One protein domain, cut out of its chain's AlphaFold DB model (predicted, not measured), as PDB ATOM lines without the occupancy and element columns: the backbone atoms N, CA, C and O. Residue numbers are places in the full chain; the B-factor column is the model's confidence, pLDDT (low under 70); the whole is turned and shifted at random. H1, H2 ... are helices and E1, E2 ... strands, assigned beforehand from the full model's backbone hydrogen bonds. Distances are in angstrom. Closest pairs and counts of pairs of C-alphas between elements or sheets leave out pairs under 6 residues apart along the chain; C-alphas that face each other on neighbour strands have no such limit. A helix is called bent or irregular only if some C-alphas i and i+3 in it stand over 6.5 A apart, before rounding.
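What this domain is: This is residues 14 to 64, 82 to 111 and 119 to 191 of the 198 residues of an uncharacterized protein of Faecalibacterium sp. CAG:74_58_120 (UniProt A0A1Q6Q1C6). One seven-stranded antiparallel sheet is folded back on itself into two leaves, E8 and E3 facing E1, E6, E7 and E9, with the bent strand E2 as the hinge. H2 runs across the leaf of E1, E6 and E7 and makes a corner with H1, while H3 sits over E2 with the small antiparallel sheet E4 E5 beside it. The printed part has 154 residues with three named helices and nine named strands, in the order E1 H1 H2 E2 E3 H3 E4 E5 E6 E7 E8 E9; the large sheet's order is E8 E3 E2 E1 E6 E7 E9, and the class is mixed. The whole is compact, with a radius of gyration of the C-alphas of 15.5 A and spans of 43 by 35 by 28 A.

How they stand to each other: E1, residues 14 to 22, bends by 88 degrees at residue 17. H1, residues 26 to 32, only grazes the large sheet with residue 26. H1 and H2, residues 35 to 44, touch only at the corner, with the C-alphas of Ala 29 and Pro 35 closest at 5.0 A. H2 has a height over the sheet of 9.1 A and runs across the strands, at 67 degrees to E1 on the local plane. E2, residues 49 to 64, bends by 106 degrees at residue 52 and is antiparallel to E1, with N 20 and O 51 at 2.9 A. E3, residues 82 to 94, is antiparallel to E2, with N 60 and O 89 at 2.9 A. H3, residues 99 to 105, is on the same face as H2 and runs along the strands, at 6 degrees to E2 on the local plane; its height over the sheet is 8.3 A. E4, residues 108 to 111, and E5, residues 119 to 121, are antiparallel, with N 109 and O 120 at 2.9 A. E6, residues 130 to 137, is antiparallel to E1, with N 19 and O 134 at 2.8 A, and forms a hairpin with E7, residues 140 to 147, with N 133 and O 144 at 2.8 A. E8, residues 165 to 173, is an edge strand antiparallel to E3, with N 171 and O 90 at 2.8 A. E9, residues 185 to 190, is the other edge strand, antiparallel to E7, with N 145 and O 186 at 2.8 A. The closest C-alphas of E7 and E8 are those of Arg 147 and Ala 173, 5.5 A apart. In H1, H2 and H3 every O i to N i+4 pair is within hydrogen-bond range.

Where its parts are: E1 begins at C-alpha 14, (65.688, 78.741, 151.967), and E9 ends at C-alpha 190, (65.045, 95.293, 149.719). From first to last C-alpha, E3 measures 36.8 A, E2 31.6 A, E8 25.5 A and H2 14.1 A.

The domain as a whole: Residues 65 to 81 and 112 to 118 are not printed; the gaps between C-alphas are 8.6 A and 6.7 A. The links E7 to E8 and E8 to E9 are long. The mean pLDDT of the printed part is 81.7, and 12 residues are under 70, among them 159 to 164.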
ATOM      1  N   GLN A  14      66.700  79.313 152.848       78.81
ATOM      2  CA  GLN A  14      65.688  78.741 151.967       78.81
ATOM      3  C   GLN A  14      65.147  79.823 151.040       78.81
ATOM      4  O   GLN A  14      64.738  80.897 151.484       78.81
ATOM      5  N   LEU A  15      65.163  79.527 149.749       82.38
ATOM      6  CA  LEU A  15      64.796  80.451 148.691       82.38
ATOM      7  C   LEU A  15      63.391  80.131 148.192       82.38
ATOM      8  O   LEU A  15      63.065  78.964 147.955       82.38
ATOM      9  N   GLY A  16      62.569  81.168 148.041       81.25
ATOM     10  CA  GLY A  16      61.272  81.074 147.384       81.25
ATOM     11  C   GLY A  16      61.412  80.975 145.867       81.25
ATOM     12  O   GLY A  16      62.469  80.630 145.330       81.25
ATOM     13  N   GLU A  17      60.325  81.271 145.166       86.75
ATOM     14  CA  GLU A  17      60.371  81.422 143.717       86.75
ATOM     15  C   GLU A  17      61.279  82.588 143.324       86.75
ATOM     16  O   GLU A  17      61.481  83.555 144.066       86.75
ATOM     17  N   GLY A  18      61.873  82.473 142.145       87.62
ATOM     18  CA  GLY A  18      62.876  83.425 141.707       87.62
ATOM     19  C   GLY A  18      63.383  83.124 140.314       87.62
ATOM     20  O   GLY A  18      62.830  82.301 139.583       87.62
ATOM     21  N   MET A  19      64.460  83.798 139.947       89.19
ATOM     22  CA  MET A  19      65.042  83.731 138.623       89.19
ATOM     23  C   MET A  19      66.562  83.829 138.691       89.19
ATOM     24  O   MET A  19      67.124  84.568 139.500       89.19
ATOM     25  N   LEU A  20      67.224  83.079 137.813       89.69
ATOM     26  CA  LEU A  20      68.665  83.107 137.621       89.69
ATOM     27  C   LEU A  20      69.036  83.954 136.406       89.69
ATOM     28  O   LEU A  20      68.590  83.680 135.290       89.69
ATOM     29  N   LEU A  21      69.913  84.930 136.622       89.12
ATOM     30  CA  LEU A  21      70.473  85.804 135.599       89.12
ATOM     31  C   LEU A  21      71.989  85.657 135.534       89.12
ATOM     32  O   LEU A  21      72.682  85.709 136.549       89.12
ATOM     33  N   CYS A  22      72.528  85.534 134.329       87.75
ATOM     34  CA  CYS A  22      73.964  85.616 134.099       87.75
ATOM     35  C   CYS A  22      74.396  87.056 133.807       87.75
ATOM     36  O   CYS A  22      73.679  87.810 133.151       87.75
ATOM     37  N   GLY A  23      75.593  87.432 134.264       82.12
ATOM     38  CA  GLY A  23      76.228  88.691 133.858       82.12
ATOM     39  C   GLY A  23      75.455  89.967 134.220       82.12
ATOM     40  O   GLY A  23      75.783  91.028 133.697       82.12
ATOM     41  N   PHE A  24      74.445  89.882 135.090       82.62
ATOM     42  CA  PHE A  24      73.756  91.052 135.617       82.62
ATOM     43  C   PHE A  24      74.737  91.880 136.453       82.62
ATOM     44  O   PHE A  24      75.413  91.352 137.340       82.62
ATOM     45  N   ASP A  25      74.858  93.165 136.123       78.19
ATOM     46  CA  ASP A  25      75.769  94.075 136.808       78.19
ATOM     47  C   ASP A  25      75.034  94.812 137.921       78.19
ATOM     48  O   ASP A  25      74.466  95.890 137.725       78.19
ATOM     49  N   LEU A  26      75.036  94.193 139.098       76.81
ATOM     50  CA  LEU A  26      74.337  94.710 140.263       76.81
ATOM     51  C   LEU A  26      74.894  96.064 140.722       76.81
ATOM     52  O   LEU A  26      74.134  96.913 141.171       76.81
ATOM     53  N   ASP A  27      76.192  96.315 140.543       79.56
ATOM     54  CA  ASP A  27      76.807  97.596 140.911       79.56
ATOM     55  C   ASP A  27      76.268  98.749 140.053       79.56
ATOM     56  O   ASP A  27      76.000  99.846 140.549       79.56
ATOM     57  N   LYS A  28      76.036  98.490 138.761       75.62
ATOM     58  CA  LYS A  28      75.388  99.448 137.862       75.62
ATOM     59  C   LYS A  28      73.919  99.659 138.232       75.62
ATOM     60  O   LYS A  28      73.452 100.797 138.226       75.62
ATOM     61  N   ALA A  29      73.203  98.585 138.571       72.75
ATOM     62  CA  ALA A  29      71.806  98.673 138.993       72.75
ATOM     63  C   ALA A  29      71.653  99.532 140.259       72.75
ATOM     64  O   ALA A  29      70.822 100.428 140.297       72.75
ATOM     65  N   LEU A  30      72.527  99.331 141.249       71.19
ATOM     66  CA  LEU A  30      72.515 100.068 142.517       71.19
ATOM     67  C   LEU A  30      72.917 101.546 142.396       71.19
ATOM     68  O   LEU A  30      72.609 102.327 143.291       71.19
ATOM     69  N   SER A  31      73.636 101.936 141.339       71.44
ATOM     70  CA  SER A  31      74.204 103.287 141.198       71.44
ATOM     71  C   SER A  31      73.460 104.202 140.226       71.44
ATOM     72  O   SER A  31      73.723 105.403 140.226       71.44
ATOM     73  N   SER A  32      72.570 103.670 139.381       61.19
ATOM     74  CA  SER A  32      72.013 104.428 138.250       61.19
ATOM     75  C   SER A  32      70.506 104.689 138.303       61.19
ATOM     76  O   SER A  32      70.080 105.736 137.815       61.19
ATOM     77  N   ARG A  33      69.702 103.772 138.859       66.94
ATOM     78  CA  ARG A  33      68.225 103.827 138.904       66.94
ATOM     79  C   ARG A  33      67.687 103.040 140.102       66.94
ATOM     80  O   ARG A  33      68.476 102.505 140.877       66.94
ATOM     81  N   ASP A  34      66.360 102.954 140.232       71.44
ATOM     82  CA  ASP A  34      65.740 101.954 141.096       71.44
ATOM     83  C   ASP A  34      66.252 100.554 140.683       71.44
ATOM     84  O   ASP A  34      66.126 100.162 139.513       71.44
ATOM     85  N   PRO A  35      66.885  99.800 141.598       66.50
ATOM     86  CA  PRO A  35      67.364  98.458 141.306       66.50
ATOM     87  C   PRO A  35      66.256  97.522 140.812       66.50
ATOM     88  O   PRO A  35      66.549  96.652 139.995       66.50
ATOM     89  N   LEU A  36      65.005  97.719 141.246       72.56
ATOM     90  CA  LEU A  36      63.846  96.949 140.791       72.56
ATOM     91  C   LEU A  36      63.593  97.139 139.296       72.56
ATOM     92  O   LEU A  36      63.349  96.154 138.603       72.56
ATOM     93  N   ASP A  37      63.736  98.361 138.783       76.69
ATOM     94  CA  ASP A  37      63.592  98.648 137.351       76.69
ATOM     95  C   ASP A  37      64.713  97.983 136.550       76.69
ATOM     96  O   ASP A  37      64.472  97.335 135.533       76.69
ATOM     97  N   CYS A  38      65.952  98.073 137.042       71.25
ATOM     98  CA  CYS A  38      67.098  97.415 136.409       71.25
ATOM     99  C   CYS A  38      66.944  95.888 136.404       71.25
ATOM    100  O   CYS A  38      67.347  95.215 135.453       71.25
ATOM    101  N   MET A  39      66.369  95.331 137.470       71.81
ATOM    102  CA  MET A  39      66.054  93.913 137.569       71.81
ATOM    103  C   MET A  39      64.927  93.542 136.606       71.81
ATOM    104  O   MET A  39      65.084  92.561 135.889       71.81
ATOM    105  N   ALA A  40      63.855  94.330 136.517       75.44
ATOM    106  CA  ALA A  40      62.760  94.123 135.569       75.44
ATOM    107  C   ALA A  40      63.242  94.169 134.107       75.44
ATOM    108  O   ALA A  40      62.886  93.300 133.313       75.44
ATOM    109  N   GLU A  41      64.120  95.113 133.761       77.12
ATOM    110  CA  GLU A  41      64.765  95.171 132.445       77.12
ATOM    111  C   GLU A  41      65.622  93.922 132.181       77.12
ATOM    112  O   GLU A  41      65.571  93.347 131.096       77.12
ATOM    113  N   ALA A  42      66.385  93.457 133.173       72.25
ATOM    114  CA  ALA A  42      67.203  92.255 133.034       72.25
ATOM    115  C   ALA A  42      66.380  90.954 133.007       72.25
ATOM    116  O   ALA A  42      66.830  89.974 132.418       72.25
ATOM    117  N   VAL A  43      65.189  90.944 133.615       69.31
ATOM    118  CA  VAL A  43      64.179  89.883 133.464       69.31
ATOM    119  C   VAL A  43      63.629  89.870 132.040       69.31
ATOM    120  O   VAL A  43      63.452  88.797 131.470       69.31
ATOM    121  N   ALA A  44      63.364  91.049 131.472       74.75
ATOM    122  CA  ALA A  44      62.850  91.196 130.113       74.75
ATOM    123  C   ALA A  44      63.907  90.877 129.039       74.75
ATOM    124  O   ALA A  44      63.562  90.476 127.928       74.75
ATOM    125  N   ASP A  45      65.193  91.028 129.364       74.75
ATOM    126  CA  ASP A  45      66.315  90.628 128.515       74.75
ATOM    127  C   ASP A  45      66.565  89.109 128.590       74.75
ATOM    128  O   ASP A  45      67.380  88.609 129.375       74.75
ATOM    129  N   ASP A  46      65.886  88.364 127.717       69.75
ATOM    130  CA  ASP A  46      65.947  86.896 127.663       69.75
ATOM    131  C   ASP A  46      67.361  86.350 127.359       69.75
ATOM    132  O   ASP A  46      67.654  85.189 127.631       69.75
ATOM    133  N   THR A  47      68.302  87.186 126.893       71.56
ATOM    134  CA  THR A  47      69.698  86.766 126.656       71.56
ATOM    135  C   THR A  47      70.480  86.528 127.950       71.56
ATOM    136  O   THR A  47      71.428  85.730 127.993       71.56
ATOM    137  N   LYS A  48      70.091  87.212 129.032       78.19
ATOM    138  CA  LYS A  48      70.733  87.085 130.346       78.19
ATOM    139  C   LYS A  48      70.058  86.046 131.225       78.19
ATOM    140  O   LYS A  48      70.694  85.557 132.165       78.19
ATOM    141  N   ARG A  49      68.808  85.701 130.927       84.88
ATOM    142  CA  ARG A  49      68.018  84.754 131.702       84.88
ATOM    143  C   ARG A  49      68.551  83.332 131.532       84.88
ATOM    144  O   ARG A  49      68.800  82.861 130.429       84.88
ATOM    145  N   ILE A  50      68.767  82.653 132.656       85.38
ATOM    146  CA  ILE A  50      69.080  81.217 132.687       85.38
ATOM    147  C   ILE A  50      67.801  80.419 132.945       85.38
ATOM    148  O   ILE A  50      67.590  79.380 132.339       85.38
ATOM    149  N   GLY A  51      66.932  80.893 133.836       86.38
ATOM    150  CA  GLY A  51      65.659  80.225 134.091       86.38
ATOM    151  C   GLY A  51      64.984  80.690 135.370       86.38
ATOM    152  O   GLY A  51      65.572  81.411 136.180       86.38
ATOM    153  N   THR A  52      63.740  80.260 135.541       88.00
ATOM    154  CA  THR A  52      62.914  80.482 136.732       88.00
ATOM    155  C   THR A  52      63.048  79.302 137.690       88.00
ATOM    156  O   THR A  52      63.187  78.156 137.264       88.00
ATOM    157  N   THR A  53      63.047  79.565 138.996       88.44
ATOM    158  CA  THR A  53      63.223  78.551 140.045       88.44
ATOM    159  C   THR A  53      61.919  78.295 140.789       88.44
ATOM    160  O   THR A  53      61.267  79.249 141.201       88.44
ATOM    161  N   CYS A  54      61.583  77.027 141.042       81.00
ATOM    162  CA  CYS A  54      60.302  76.593 141.626       81.00
ATOM    163  C   CYS A  54      60.154  76.796 143.150       81.00
ATOM    164  O   CYS A  54      59.276  76.196 143.765       81.00
ATOM    165  N   GLY A  55      61.052  77.554 143.782       79.06
ATOM    166  CA  GLY A  55      61.174  77.594 145.240       79.06
ATOM    167  C   GLY A  55      61.811  76.343 145.847       79.06
ATOM    168  O   GLY A  55      62.029  75.328 145.183       79.06
ATOM    169  N   GLY A  56      62.190  76.448 147.122       83.00
ATOM    170  CA  GLY A  56      62.923  75.408 147.849       83.00
ATOM    171  C   GLY A  56      64.425  75.373 147.545       83.00
ATOM    172  O   GLY A  56      65.099  74.404 147.891       83.00
ATOM    173  N   GLY A  57      64.957  76.413 146.895       85.62
ATOM    174  CA  GLY A  57      66.394  76.560 146.680       85.62
ATOM    175  C   GLY A  57      67.143  76.779 147.996       85.62
ATOM    176  O   GLY A  57      66.561  77.182 149.001       85.62
ATOM    177  N   ILE A  58      68.446  76.515 147.990       90.75
ATOM    178  CA  ILE A  58      69.312  76.665 149.156       90.75
ATOM    179  C   ILE A  58      70.510  77.517 148.771       90.75
ATOM    180  O   ILE A  58      71.295  77.139 147.901       90.75
ATOM    181  N   PHE A  59      70.687  78.632 149.472       92.12
ATOM    182  CA  PHE A  59      71.975  79.310 149.540       92.12
ATOM    183  C   PHE A  59      72.695  78.907 150.827       92.12
ATOM    184  O   PHE A  59      72.123  78.966 151.917       92.12
ATOM    185  N   ARG A  60      73.962  78.507 150.702       92.25
ATOM    186  CA  ARG A  60      74.801  78.073 151.819       92.25
ATOM    187  C   ARG A  60      76.184  78.691 151.700       92.25
ATOM    188  O   ARG A  60      76.853  78.489 150.690       92.25
ATOM    189  N   ALA A  61      76.624  79.386 152.742       90.56
ATOM    190  CA  ALA A  61      77.966  79.938 152.855       90.56
ATOM    191  C   ALA A  61      78.622  79.394 154.122       90.56
ATOM    192  O   ALA A  61      78.185  79.700 155.227       90.56
ATOM    193  N   VAL A  62      79.650  78.560 153.963       89.00
ATOM    194  CA  VAL A  62      80.348  77.942 155.094       89.00
ATOM    195  C   VAL A  62      81.806  78.369 155.119       89.00
ATOM    196  O   VAL A  62      82.496  78.155 154.115       89.00
ATOM    197  N   PRO A  63      82.289  78.941 156.235       85.38
ATOM    198  CA  PRO A  63      83.702  79.241 156.389       85.38
ATOM    199  C   PRO A  63      84.490  77.932 156.462       85.38
ATOM    200  O   PRO A  63      84.071  76.969 157.110       85.38
ATOM    201  N   ARG A  64      85.638  77.872 155.789       81.31
ATOM    202  CA  ARG A  64      86.616  76.807 156.015       81.31
ATOM    203  C   ARG A  64      87.718  77.359 156.881       81.31
ATOM    204  O   ARG A  64      88.361  78.349 156.545       81.31
ATOM    205  N   ARG A  82      91.954  80.323 162.212       74.69
ATOM    206  CA  ARG A  82      92.247  81.030 160.960       74.69
ATOM    207  C   ARG A  82      91.241  80.642 159.886       74.69
ATOM    208  O   ARG A  82      91.235  79.499 159.439       74.69
ATOM    209  N   LEU A  83      90.467  81.612 159.409       77.00
ATOM    210  CA  LEU A  83      89.676  81.468 158.187       77.00
ATOM    211  C   LEU A  83      90.610  81.279 156.977       77.00
ATOM    212  O   LEU A  83      91.542  82.063 156.777       77.00
ATOM    213  N   ILE A  84      90.367  80.231 156.192       78.44
ATOM    214  CA  ILE A  84      91.117  79.879 154.979       78.44
ATOM    215  C   ILE A  84      90.390  80.398 153.741       78.44
ATOM    216  O   ILE A  84      90.997  81.049 152.901       78.44
ATOM    217  N   ASP A  85      89.111  80.057 153.608       82.81
ATOM    218  CA  ASP A  85      88.259  80.437 152.486       82.81
ATOM    219  C   ASP A  85      86.775  80.296 152.875       82.81
ATOM    220  O   ASP A  85      86.437  79.943 154.011       82.81
ATOM    221  N   TRP A  86      85.887  80.566 151.919       87.94
ATOM    222  CA  TRP A  86      84.462  80.276 152.027       87.94
ATOM    223  C   TRP A  86      84.042  79.256 150.979       87.94
ATOM    224  O   TRP A  86      84.269  79.442 149.781       87.94
ATOM    225  N   ARG A  87      83.308  78.228 151.407       89.94
ATOM    226  CA  ARG A  87      82.554  77.364 150.502       89.94
ATOM    227  C   ARG A  87      81.144  77.914 150.348       89.94
ATOM    228  O   ARG A  87      80.308  77.737 151.234       89.94
ATOM    229  N   VAL A  88      80.881  78.549 149.208       94.19
ATOM    230  CA  VAL A  88      79.578  79.144 148.896       94.19
ATOM    231  C   VAL A  88      78.889  78.372 147.782       94.19
ATOM    232  O   VAL A  88      79.429  78.243 146.684       94.19
ATOM    233  N   THR A  89      77.686  77.878 148.056       94.88
ATOM    234  CA  THR A  89      76.870  77.142 147.091       94.88
ATOM    235  C   THR A  89      75.464  77.708 146.986       94.88
ATOM    236  O   THR A  89      74.858  78.060 147.997       94.88
ATOM    237  N   LEU A  90      74.933  77.714 145.767       94.25
ATOM    238  CA  LEU A  90      73.535  78.000 145.470       94.25
ATOM    239  C   LEU A  90      72.938  76.819 144.709       94.25
ATOM    240  O   LEU A  90      73.388  76.499 143.607       94.25
ATOM    241  N   SER A  91      71.920  76.200 145.288       93.06
ATOM    242  CA  SER A  91      71.234  75.038 144.735       93.06
ATOM    243  C   SER A  91      69.751  75.323 144.560       93.06
ATOM    244  O   SER A  91      69.163  76.094 145.314       93.06
ATOM    245  N   GLY A  92      69.126  74.671 143.588       91.25
ATOM    246  CA  GLY A  92      67.694  74.789 143.348       91.25
ATOM    247  C   GLY A  92      67.258  73.951 142.158       91.25
ATOM    248  O   GLY A  92      68.044  73.179 141.610       91.25
ATOM    249  N   THR A  93      65.999  74.111 141.764       89.50
ATOM    250  CA  THR A  93      65.433  73.458 140.581       89.50
ATOM    251  C   THR A  93      64.808  74.508 139.679       89.50
ATOM    252  O   THR A  93      64.031  75.343 140.149       89.50
ATOM    253  N   MET A  94      65.175  74.483 138.399       88.19
ATOM    254  CA  MET A  94      64.546  75.307 137.373       88.19
ATOM    255  C   MET A  94      63.273  74.640 136.846       88.19
ATOM    256  O   MET A  94      63.214  73.409 136.756       88.19
ATOM    257  N   LEU A  95      62.268  75.462 136.530       84.81
ATOM    258  CA  LEU A  95      60.972  75.019 135.999       84.81
ATOM    259  C   LEU A  95      61.029  74.629 134.523       84.81
ATOM    260  O   LEU A  95      60.293  73.737 134.114       84.81
ATOM    261  N   ASP A  96      61.915  75.273 133.767       78.31
ATOM    262  CA  ASP A  96      62.028  75.096 132.326       78.31
ATOM    263  C   ASP A  96      63.377  74.482 131.957       78.31
ATOM    264  O   ASP A  96      64.420  74.805 132.535       78.31
ATOM    265  N   VAL A  97      63.367  73.622 130.942       80.25
ATOM    266  CA  VAL A  97      64.570  73.111 130.285       80.25
ATOM    267  C   VAL A  97      64.679  73.801 128.934       80.25
ATOM    268  O   VAL A  97      63.822  73.609 128.075       80.25
ATOM    269  N   THR A  98      65.743  74.575 128.739       82.25
ATOM    270  CA  THR A  98      66.046  75.235 127.465       82.25
ATOM    271  C   THR A  98      67.463  74.873 127.017       82.25
ATOM    272  O   THR A  98      68.302  74.508 127.848       82.25
ATOM    273  N   PRO A  99      67.786  74.949 125.716       81.25
ATOM    274  CA  PRO A  99      69.149  74.705 125.259       81.25
ATOM    275  C   PRO A  99      70.177  75.617 125.939       81.25
ATOM    276  O   PRO A  99      71.272  75.175 126.270       81.25
ATOM    277  N   GLU A 100      69.816  76.868 126.218       80.44
ATOM    278  CA  GLU A 100      70.692  77.870 126.827       80.44
ATOM    279  C   GLU A 100      71.009  77.518 128.278       80.44
ATOM    280  O   GLU A 100      72.158  77.635 128.715       80.44
ATOM    281  N   ASN A 101      70.010  77.076 129.044       82.25
ATOM    282  CA  ASN A 101      70.223  76.714 130.438       82.25
ATOM    283  C   ASN A 101      70.980  75.389 130.568       82.25
ATOM    284  O   ASN A 101      71.906  75.291 131.379       82.25
ATOM    285  N   LEU A 102      70.721  74.434 129.672       83.56
ATOM    286  CA  LEU A 102      71.504  73.211 129.541       83.56
ATOM    287  C   LEU A 102      72.951  73.499 129.136       83.56
ATOM    288  O   LEU A 102      73.850  72.959 129.772       83.56
ATOM    289  N   ALA A 103      73.204  74.384 128.168       82.50
ATOM    290  CA  ALA A 103      74.554  74.779 127.743       82.50
ATOM    291  C   ALA A 103      75.366  75.460 128.859       82.50
ATOM    292  O   ALA A 103      76.600  75.456 128.853       82.50
ATOM    293  N   ARG A 104      74.682  76.068 129.833       78.44
ATOM    294  CA  ARG A 104      75.316  76.698 130.999       78.44
ATOM    295  C   ARG A 104      75.608  75.700 132.122       78.44
ATOM    296  O   ARG A 104      76.579  75.893 132.853       78.44
ATOM    297  N   LEU A 105      74.805  74.642 132.273       79.62
ATOM    298  CA  LEU A 105      75.077  73.556 133.229       79.62
ATOM    299  C   LEU A 105      76.094  72.546 132.683       79.62
ATOM    300  O   LEU A 105      76.977  72.089 133.410       79.62
ATOM    301  N   LEU A 106      75.956  72.207 131.403       78.69
ATOM    302  CA  LEU A 106      76.853  71.366 130.630       78.69
ATOM    303  C   LEU A 106      77.719  72.296 129.789       78.69
ATOM    304  O   LEU A 106      77.231  72.761 128.765       78.69
ATOM    305  N   PRO A 107      78.975  72.572 130.168       73.44
ATOM    306  CA  PRO A 107      79.843  73.431 129.373       73.44
ATOM    307  C   PRO A 107      79.953  72.846 127.967       73.44
ATOM    308  O   PRO A 107      80.602  71.819 127.790       73.44
ATOM    309  N   SER A 108      79.272  73.462 127.003       80.12
ATOM    310  CA  SER A 108      79.050  72.894 125.673       80.12
ATOM    311  C   SER A 108      79.232  73.946 124.590       80.12
ATOM    312  O   SER A 108      78.948  75.123 124.811       80.12
ATOM    313  N   ASP A 109      79.674  73.521 123.408       82.69
ATOM    314  CA  ASP A 109      79.405  74.292 122.193       82.69
ATOM    315  C   ASP A 109      77.928  74.165 121.835       82.69
ATOM    316  O   ASP A 109      77.336  73.098 122.004       82.69
ATOM    317  N   THR A 110      77.337  75.270 121.386       83.56
ATOM    318  CA  THR A 110      75.941  75.324 120.950       83.56
ATOM    319  C   THR A 110      75.911  75.641 119.466       83.56
ATOM    320  O   THR A 110      76.358  76.711 119.055       83.56
ATOM    321  N   GLU A 111      75.374  74.722 118.674       88.06
ATOM    322  CA  GLU A 111      75.118  74.926 117.251       88.06
ATOM    323  C   GLU A 111      73.610  74.936 117.016       88.06
ATOM    324  O   GLU A 111      72.902  74.008 117.409       88.06
ATOM    325  N   LEU A 119      73.947  70.558 121.474       87.06
ATOM    326  CA  LEU A 119      74.863  70.851 122.574       87.06
ATOM    327  C   LEU A 119      75.976  69.801 122.604       87.06
ATOM    328  O   LEU A 119      75.699  68.619 122.807       87.06
ATOM    329  N   THR A 120      77.227  70.232 122.441       87.50
ATOM    330  CA  THR A 120      78.408  69.353 122.462       87.50
ATOM    331  C   THR A 120      79.252  69.625 123.709       87.50
ATOM    332  O   THR A 120      79.967  70.632 123.736       87.50
ATOM    333  N   PRO A 121      79.206  68.762 124.745       80.44
ATOM    334  CA  PRO A 121      79.943  68.972 125.986       80.44
ATOM    335  C   PRO A 121      81.462  69.012 125.789       80.44
ATOM    336  O   PRO A 121      82.042  68.200 125.069       80.44
ATOM    337  N   LYS A 122      82.124  69.927 126.495       80.62
ATOM    338  CA  LYS A 122      83.576  70.118 126.496       80.62
ATOM    339  C   LYS A 122      84.240  69.466 127.702       80.62
ATOM    340  O   LYS A 122      83.662  69.361 128.782       80.62
ATOM    341  N   GLN A 123      85.519  69.125 127.534       74.19
ATOM    342  CA  GLN A 123      86.376  68.671 128.635       74.19
ATOM    343  C   GLN A 123      86.682  69.787 129.646       74.19
ATOM    344  O   GLN A 123      86.739  69.531 130.846       74.19
ATOM    345  N   ALA A 124      86.878  71.021 129.174       74.88
ATOM    346  CA  ALA A 124      87.216  72.160 130.020       74.88
ATOM    347  C   ALA A 124      85.974  72.985 130.370       74.88
ATOM    348  O   ALA A 124      85.154  73.295 129.504       74.88
ATOM    349  N   ARG A 125      85.867  73.382 131.642       71.31
ATOM    350  CA  ARG A 125      84.783  74.233 132.137       71.31
ATOM    351  C   ARG A 125      85.304  75.643 132.368       71.31
ATOM    352  O   ARG A 125      86.288  75.819 133.084       71.31
ATOM    353  N   LYS A 126      84.628  76.641 131.801       78.00
ATOM    354  CA  LYS A 126      84.842  78.044 132.163       78.00
ATOM    355  C   LYS A 126      83.745  78.455 133.150       78.00
ATOM    356  O   LYS A 126      82.576  78.243 132.827       78.00
ATOM    357  N   PRO A 127      84.081  79.007 134.327       81.69
ATOM    358  CA  PRO A 127      83.070  79.557 135.218       81.69
ATOM    359  C   PRO A 127      82.340  80.719 134.535       81.69
ATOM    360  O   PRO A 127      82.895  81.407 133.669       81.69
ATOM    361  N   LEU A 128      81.088  80.943 134.931       84.75
ATOM    362  CA  LEU A 128      80.394  82.180 134.578       84.75
ATOM    363  C   LEU A 128      81.117  83.341 135.260       84.75
ATOM    364  O   LEU A 128      81.656  83.153 136.339       84.75
ATOM    365  N   SER A 129      81.114  84.543 134.687       86.69
ATOM    366  CA  SER A 129      81.705  85.705 135.370       86.69
ATOM    367  C   SER A 129      80.909  86.084 136.624       86.69
ATOM    368  O   SER A 129      81.473  86.297 137.696       86.69
ATOM    369  N   ARG A 130      79.578  86.143 136.492       89.75
ATOM    370  CA  ARG A 130      78.628  86.442 137.568       89.75
ATOM    371  C   ARG A 130      77.320  85.689 137.362       89.75
ATOM    372  O   ARG A 130      76.860  85.540 136.225       89.75
ATOM    373  N   LEU A 131      76.709  85.281 138.468       91.69
ATOM    374  CA  LEU A 131      75.352  84.741 138.513       91.69
ATOM    375  C   LEU A 131      74.570  85.483 139.585       91.69
ATOM    376  O   LEU A 131      75.021  85.544 140.722       91.69
ATOM    377  N   CYS A 132      73.402  86.001 139.239       91.81
ATOM    378  CA  CYS A 132      72.468  86.577 140.191       91.81
ATOM    379  C   CYS A 132      71.256  85.663 140.317       91.81
ATOM    380  O   CYS A 132      70.648  85.304 139.312       91.81
ATOM    381  N   TRP A 133      70.898  85.308 141.543       92.00
ATOM    382  CA  TRP A 133      69.562  84.834 141.861       92.00
ATOM    383  C   TRP A 133      68.758  85.994 142.426       92.00
ATOM    384  O   TRP A 133      69.224  86.696 143.323       92.00
ATOM    385  N   ILE A 134      67.570  86.189 141.880       88.38
ATOM    386  CA  ILE A 134      66.629  87.223 142.281       88.38
ATOM    387  C   ILE A 134      65.342  86.520 142.664       88.38
ATOM    388  O   ILE A 134      64.792  85.787 141.846       88.38
ATOM    389  N   GLY A 135      64.832  86.759 143.861       86.06
ATOM    390  CA  GLY A 135      63.558  86.175 144.239       86.06
ATOM    391  C   GLY A 135      63.025  86.696 145.553       86.06
ATOM    392  O   GLY A 135      63.652  87.501 146.247       86.06
ATOM    393  N   THR A 136      61.831  86.231 145.881       76.88
ATOM    394  CA  THR A 136      61.157  86.613 147.113       76.88
ATOM    395  C   THR A 136      61.506  85.640 148.231       76.88
ATOM    396  O   THR A 136      61.744  84.443 148.045       76.88
ATOM    397  N   THR A 137      61.570  86.186 149.434       76.38
ATOM    398  CA  THR A 137      61.741  85.443 150.679       76.38
ATOM    399  C   THR A 137      60.657  85.882 151.654       76.38
ATOM    400  O   THR A 137      59.982  86.888 151.438       76.38
ATOM    401  N   SER A 138      60.549  85.205 152.795       71.62
ATOM    402  CA  SER A 138      59.657  85.627 153.884       71.62
ATOM    403  C   SER A 138      59.965  87.018 154.459       71.62
ATOM    404  O   SER A 138      59.200  87.515 155.278       71.62
ATOM    405  N   ARG A 139      61.081  87.648 154.070       71.81
ATOM    406  CA  ARG A 139      61.478  88.987 154.522       71.81
ATOM    407  C   ARG A 139      61.516  90.016 153.388       71.81
ATOM    408  O   ARG A 139      62.153  91.049 153.558       71.81
ATOM    409  N   GLY A 140      60.916  89.720 152.237       77.94
ATOM    410  CA  GLY A 140      60.925  90.591 151.061       77.94
ATOM    411  C   GLY A 140      61.867  90.110 149.959       77.94
ATOM    412  O   GLY A 140      62.267  88.940 149.919       77.94
ATOM    413  N   LEU A 141      62.191  91.014 149.039       82.75
ATOM    414  CA  LEU A 141      63.009  90.715 147.869       82.75
ATOM    415  C   LEU A 141      64.485  90.556 148.252       82.75
ATOM    416  O   LEU A 141      65.071  91.410 148.924       82.75
ATOM    417  N   LEU A 142      65.085  89.471 147.772       86.06
ATOM    418  CA  LEU A 142      66.488  89.138 147.958       86.06
ATOM    419  C   LEU A 142      67.179  88.992 146.601       86.06
ATOM    420  O   LEU A 142      66.701  88.285 145.712       86.06
ATOM    421  N   VAL A 143      68.360  89.597 146.491       88.62
ATOM    422  CA  VAL A 143      69.305  89.344 145.402       88.62
ATOM    423  C   VAL A 143      70.566  88.708 145.961       88.62
ATOM    424  O   VAL A 143      71.205  89.256 146.860       88.62
ATOM    425  N   ILE A 144      70.933  87.558 145.407       91.62
ATOM    426  CA  ILE A 144      72.175  86.846 145.703       91.62
ATOM    427  C   ILE A 144      73.041  86.887 144.452       91.62
ATOM    428  O   ILE A 144      72.720  86.247 143.455       91.62
ATOM    429  N   GLU A 145      74.159  87.595 144.509       92.50
ATOM    430  CA  GLU A 145      75.177  87.556 143.463       92.50
ATOM    431  C   GLU A 145      76.285  86.579 143.860       92.50
ATOM    432  O   GLU A 145      76.850  86.689 144.945       92.50
ATOM    433  N   LEU A 146      76.633  85.653 142.970       93.75
ATOM    434  CA  LEU A 146      77.804  84.790 143.070       93.75
ATOM    435  C   LEU A 146      78.902  85.255 142.116       93.75
ATOM    436  O   LEU A 146      78.640  85.558 140.944       93.75
ATOM    437  N   ARG A 147      80.145  85.215 142.597       91.62
ATOM    438  CA  ARG A 147      81.351  85.476 141.805       91.62
ATOM    439  C   ARG A 147      81.950  84.181 141.275       91.62
ATOM    440  O   ARG A 147      81.997  83.176 141.986       91.62
ATOM    441  N   ASN A 148      82.361  84.215 140.010       90.31
ATOM    442  CA  ASN A 148      82.904  83.076 139.268       90.31
ATOM    443  C   ASN A 148      82.193  81.732 139.507       90.31
ATOM    444  O   ASN A 148      82.860  80.737 139.807       90.31
ATOM    445  N   PRO A 149      80.851  81.666 139.438       91.25
ATOM    446  CA  PRO A 149      80.160  80.445 139.789       91.25
ATOM    447  C   PRO A 149      80.392  79.355 138.744       91.25
ATOM    448  O   PRO A 149      80.253  79.564 137.534       91.25
ATOM    449  N   LEU A 150      80.687  78.159 139.244       89.38
ATOM    450  CA  LEU A 150      80.834  76.940 138.465       89.38
ATOM    451  C   LEU A 150      79.679  75.989 138.776       89.38
ATOM    452  O   LEU A 150      79.445  75.653 139.936       89.38
ATOM    453  N   CYS A 151      78.973  75.516 137.747       88.31
ATOM    454  CA  CYS A 151      77.982  74.460 137.931       88.31
ATOM    455  C   CYS A 151      78.672  73.124 138.267       88.31
ATOM    456  O   CYS A 151      79.524  72.638 137.512       88.31
ATOM    457  N   ILE A 152      78.285  72.521 139.395       87.81
ATOM    458  CA  ILE A 152      78.844  71.262 139.914       87.81
ATOM    459  C   ILE A 152      77.818  70.128 140.031       87.81
ATOM    460  O   ILE A 152      78.216  68.992 140.259       87.81
ATOM    461  N   SER A 153      76.523  70.396 139.842       82.06
ATOM    462  CA  SER A 153      75.471  69.364 139.885       82.06
ATOM    463  C   SER A 153      75.482  68.417 138.684       82.06
ATOM    464  O   SER A 153      74.883  67.348 138.745       82.06
ATOM    465  N   GLY A 154      76.127  68.810 137.580       72.44
ATOM    466  CA  GLY A 154      75.911  68.168 136.280       72.44
ATOM    467  C   GLY A 154      74.508  68.466 135.742       72.44
ATOM    468  O   GLY A 154      73.864  69.415 136.195       72.44
ATOM    469  N   ALA A 155      74.044  67.662 134.782       73.62
ATOM    470  CA  ALA A 155      72.681  67.730 134.264       73.62
ATOM    471  C   ALA A 155      71.937  66.426 134.557       73.62
ATOM    472  O   ALA A 155      72.370  65.345 134.161       73.62
ATOM    473  N   SER A 156      70.808  66.551 135.243       75.56
ATOM    474  CA  SER A 156      69.800  65.507 135.380       75.56
ATOM    475  C   SER A 156      68.490  66.100 134.886       75.56
ATOM    476  O   SER A 156      68.171  67.235 135.222       75.56
ATOM    477  N   LEU A 157      67.768  65.370 134.048       74.31
ATOM    478  CA  LEU A 157      66.495  65.810 133.495       74.31
ATOM    479  C   LEU A 157      65.415  64.915 134.076       74.31
ATOM    480  O   LEU A 157      65.485  63.693 133.951       74.31
ATOM    481  N   THR A 158      64.426  65.529 134.712       73.50
ATOM    482  CA  THR A 158      63.244  64.813 135.194       73.50
ATOM    483  C   THR A 158      62.031  65.341 134.456       73.50
ATOM    484  O   THR A 158      61.784  66.548 134.447       73.50
ATOM    485  N   SER A 159      61.298  64.448 133.795       69.75
ATOM    486  CA  SER A 159      59.991  64.788 133.250       69.75
ATOM    487  C   SER A 159      58.990  64.855 134.398       69.75
ATOM    488  O   SER A 159      58.943  63.963 135.247       69.75
ATOM    489  N   VAL A 160      58.185  65.912 134.429       69.25
ATOM    490  CA  VAL A 160      56.976  65.951 135.256       69.25
ATOM    491  C   VAL A 160      55.738  65.742 134.380       69.25
ATOM    492  O   VAL A 160      55.797  65.969 133.165       69.25
ATOM    493  N   PRO A 161      54.617  65.271 134.968       56.41
ATOM    494  CA  PRO A 161      53.315  65.364 134.314       56.41
ATOM    495  C   PRO A 161      53.131  66.803 133.813       56.41
ATOM    496  O   PRO A 161      53.562  67.728 134.494       56.41
ATOM    497  N   ASP A 162      52.577  66.967 132.612       64.81
ATOM    498  CA  ASP A 162      52.444  68.235 131.861       64.81
ATOM    499  C   ASP A 162      53.626  68.606 130.947       64.81
ATOM    500  O   ASP A 162      53.588  69.624 130.261       64.81
ATOM    501  N   GLY A 163      54.658  67.760 130.851       59.12
ATOM    502  CA  GLY A 163      55.705  67.896 129.827       59.12
ATOM    503  C   GLY A 163      56.739  68.994 130.097       59.12
ATOM    504  O   GLY A 163      57.695  69.122 129.333       59.12
ATOM    505  N   ALA A 164      56.607  69.732 131.201       66.06
ATOM    506  CA  ALA A 164      57.674  70.582 131.706       66.06
ATOM    507  C   ALA A 164      58.840  69.700 132.190       66.06
ATOM    508  O   ALA A 164      58.655  68.717 132.910       66.06
ATOM    509  N   GLY A 165      60.060  70.003 131.761       74.19
ATOM    510  CA  GLY A 165      61.258  69.360 132.294       74.19
ATOM    511  C   GLY A 165      61.732  70.123 133.524       74.19
ATOM    512  O   GLY A 165      61.874  71.336 133.462       74.19
ATOM    513  N   ARG A 166      62.022  69.434 134.630       84.69
ATOM    514  CA  ARG A 166      62.682  70.055 135.788       84.69
ATOM    515  C   ARG A 166      64.181  69.834 135.729       84.69
ATOM    516  O   ARG A 166      64.637  68.708 135.495       84.69
ATOM    517  N   LEU A 167      64.926  70.904 136.000       87.31
ATOM    518  CA  LEU A 167      66.379  70.921 135.894       87.31
ATOM    519  C   LEU A 167      67.027  71.359 137.219       87.31
ATOM    520  O   LEU A 167      67.097  72.559 137.506       87.31
ATOM    521  N   PRO A 168      67.481  70.412 138.061       89.81
ATOM    522  CA  PRO A 168      68.235  70.728 139.263       89.81
ATOM    523  C   PRO A 168      69.596  71.334 138.913       89.81
ATOM    524  O   PRO A 168      70.271  70.906 137.974       89.81
ATOM    525  N   PHE A 169      70.028  72.300 139.716       90.81
ATOM    526  CA  PHE A 169      71.336  72.924 139.591       90.81
ATOM    527  C   PHE A 169      72.021  73.071 140.950       90.81
ATOM    528  O   PHE A 169      71.391  73.139 142.008       90.81
ATOM    529  N   THR A 170      73.347  73.150 140.927       92.94
ATOM    530  CA  THR A 170      74.153  73.632 142.050       92.94
ATOM    531  C   THR A 170      75.354  74.384 141.509       92.94
ATOM    532  O   THR A 170      76.175  73.809 140.794       92.94
ATOM    533  N   PHE A 171      75.468  75.654 141.879       93.06
ATOM    534  CA  PHE A 171      76.611  76.499 141.573       93.06
ATOM    535  C   PHE A 171      77.516  76.630 142.794       93.06
ATOM    536  O   PHE A 171      77.035  76.881 143.896       93.06
ATOM    537  N   LEU A 172      78.820  76.482 142.581       93.38
ATOM    538  CA  LEU A 172      79.877  76.765 143.548       93.38
ATOM    539  C   LEU A 172      80.527  78.098 143.178       93.38
ATOM    540  O   LEU A 172      81.074  78.210 142.083       93.38
ATOM    541  N   ALA A 173      80.471  79.089 144.066       93.75
ATOM    542  CA  ALA A 173      81.135  80.375 143.854       93.75
ATOM    543  C   ALA A 173      82.614  80.306 144.251       93.75
ATOM    544  O   ALA A 173      82.987  79.563 145.162       93.75
ATOM    545  N   GLN A 174      83.456  81.072 143.557       90.12
ATOM    546  CA  GLN A 174      84.909  81.026 143.713       90.12
ATOM    547  C   GLN A 174      85.505  82.436 143.646       90.12
ATOM    548  O   GLN A 174      85.059  83.281 142.868       90.12
ATOM    549  N   ASN A 175      86.547  82.689 144.437       86.06
ATOM    550  CA  ASN A 175      87.332  83.914 144.296       86.06
ATOM    551  C   ASN A 175      88.234  83.837 143.057       86.06
ATOM    552  O   ASN A 175      88.692  82.760 142.677       86.06
ATOM    553  N   ASP A 176      88.518  84.992 142.451       81.12
ATOM    554  CA  ASP A 176      89.407  85.103 141.282       81.12
ATOM    555  C   ASP A 176      90.834  84.627 141.580       81.12
ATOM    556  O   ASP A 176      91.552  84.164 140.692       81.12
ATOM    557  N   ARG A 177      91.273  84.791 142.834       80.31
ATOM    558  CA  ARG A 177      92.653  84.557 143.257       80.31
ATOM    559  C   ARG A 177      92.717  83.508 144.367       80.31
ATOM    560  O   ARG A 177      92.003  83.640 145.364       80.31
ATOM    561  N   PRO A 178      93.612  82.512 144.251       72.56
ATOM    562  CA  PRO A 178      93.924  81.618 145.358       72.56
ATOM    563  C   PRO A 178      94.373  82.410 146.595       72.56
ATOM    564  O   PRO A 178      95.210  83.305 146.487       72.56
ATOM    565  N   GLY A 179      93.826  82.073 147.764       71.75
ATOM    566  CA  GLY A 179      94.160  82.723 149.037       71.75
ATOM    567  C   GLY A 179      93.376  84.001 149.349       71.75
ATOM    568  O   GLY A 179      93.582  84.573 150.417       71.75
ATOM    569  N   ASP A 180      92.474  84.443 148.466       80.81
ATOM    570  CA  ASP A 180      91.475  85.448 148.830       80.81
ATOM    571  C   ASP A 180      90.444  84.825 149.784       80.81
ATOM    572  O   ASP A 180      89.793  83.829 149.454       80.81
ATOM    573  N   VAL A 181      90.324  85.416 150.973       82.06
ATOM    574  CA  VAL A 181      89.462  84.953 152.069       82.06
ATOM    575  C   VAL A 181      88.096  85.642 152.083       82.06
ATOM    576  O   VAL A 181      87.276  85.368 152.961       82.06
ATOM    577  N   ASN A 182      87.839  86.550 151.139       87.19
ATOM    578  CA  ASN A 182      86.548  87.214 151.023       87.19
ATOM    579  C   ASN A 182      85.453  86.218 150.630       87.19
ATOM    580  O   ASN A 182      85.700  85.223 149.946       87.19
ATOM    581  N   LEU A 183      84.220  86.504 151.043       87.81
ATOM    582  CA  LEU A 183      83.054  85.747 150.606       87.81
ATOM    583  C   LEU A 183      82.858  85.963 149.087       87.81
ATOM    584  O   LEU A 183      82.635  87.105 148.679       87.81
ATOM    585  N   PRO A 184      82.874  84.916 148.235       92.06
ATOM    586  CA  PRO A 184      82.660  85.038 146.787       92.06
ATOM    587  C   PRO A 184      81.176  85.252 146.426       92.06
ATOM    588  O   PRO A 184      80.684  84.740 145.420       92.06
ATOM    589  N   ALA A 185      80.436  85.979 147.261       92.44
ATOM    590  CA  ALA A 185      79.032  86.285 147.062       92.44
ATOM    591  C   ALA A 185      78.635  87.605 147.730       92.44
ATOM    592  O   ALA A 185      79.282  88.061 148.674       92.44
ATOM    593  N   ARG A 186      77.544  88.201 147.251       90.38
ATOM    594  CA  ARG A 186      76.918  89.394 147.829       90.38
ATOM    595  C   ARG A 186      75.420  89.165 147.975       90.38
ATOM    596  O   ARG A 186      74.807  88.570 147.095       90.38
ATOM    597  N   LEU A 187      74.847  89.618 149.087       88.75
ATOM    598  CA  LEU A 187      73.421  89.494 149.375       88.75
ATOM    599  C   LEU A 187      72.843  90.884 149.610       88.75
ATOM    600  O   LEU A 187      73.388  91.651 150.402       88.75
ATOM    601  N   TYR A 188      71.734  91.183 148.947       84.88
ATOM    602  CA  TYR A 188      71.039  92.458 149.058       84.88
ATOM    603  C   TYR A 188      69.572  92.209 149.364       84.88
ATOM    604  O   TYR A 188      68.918  91.416 148.688       84.88
ATOM    605  N   TRP A 189      69.081  92.886 150.397       83.12
ATOM    606  CA  TRP A 189      67.693  92.824 150.829       83.12
ATOM    607  C   TRP A 189      67.028  94.158 150.541       83.12
ATOM    608  O   TRP A 189      67.504  95.190 151.018       83.12
ATOM    609  N   TRP A 190      65.914  94.131 149.821       74.50
ATOM    610  CA  TRP A 190      65.045  95.293 149.719       74.50
ATOM    611  C   TRP A 190      63.968  95.173 150.782       74.50
ATOM    612  O   TRP A 190      63.291  94.150 150.899       74.50
ATOM    613  N   LYS A 191      63.843  96.223 151.591       64.94
ATOM    614  CA  LYS A 191      62.665  96.395 152.432       64.94
ATOM    615  C   LYS A 191      61.514  96.767 151.505       64.94
ATOM    616  O   LYS A 191      61.691  97.647 150.669       64.94
TER     617      LYS A 191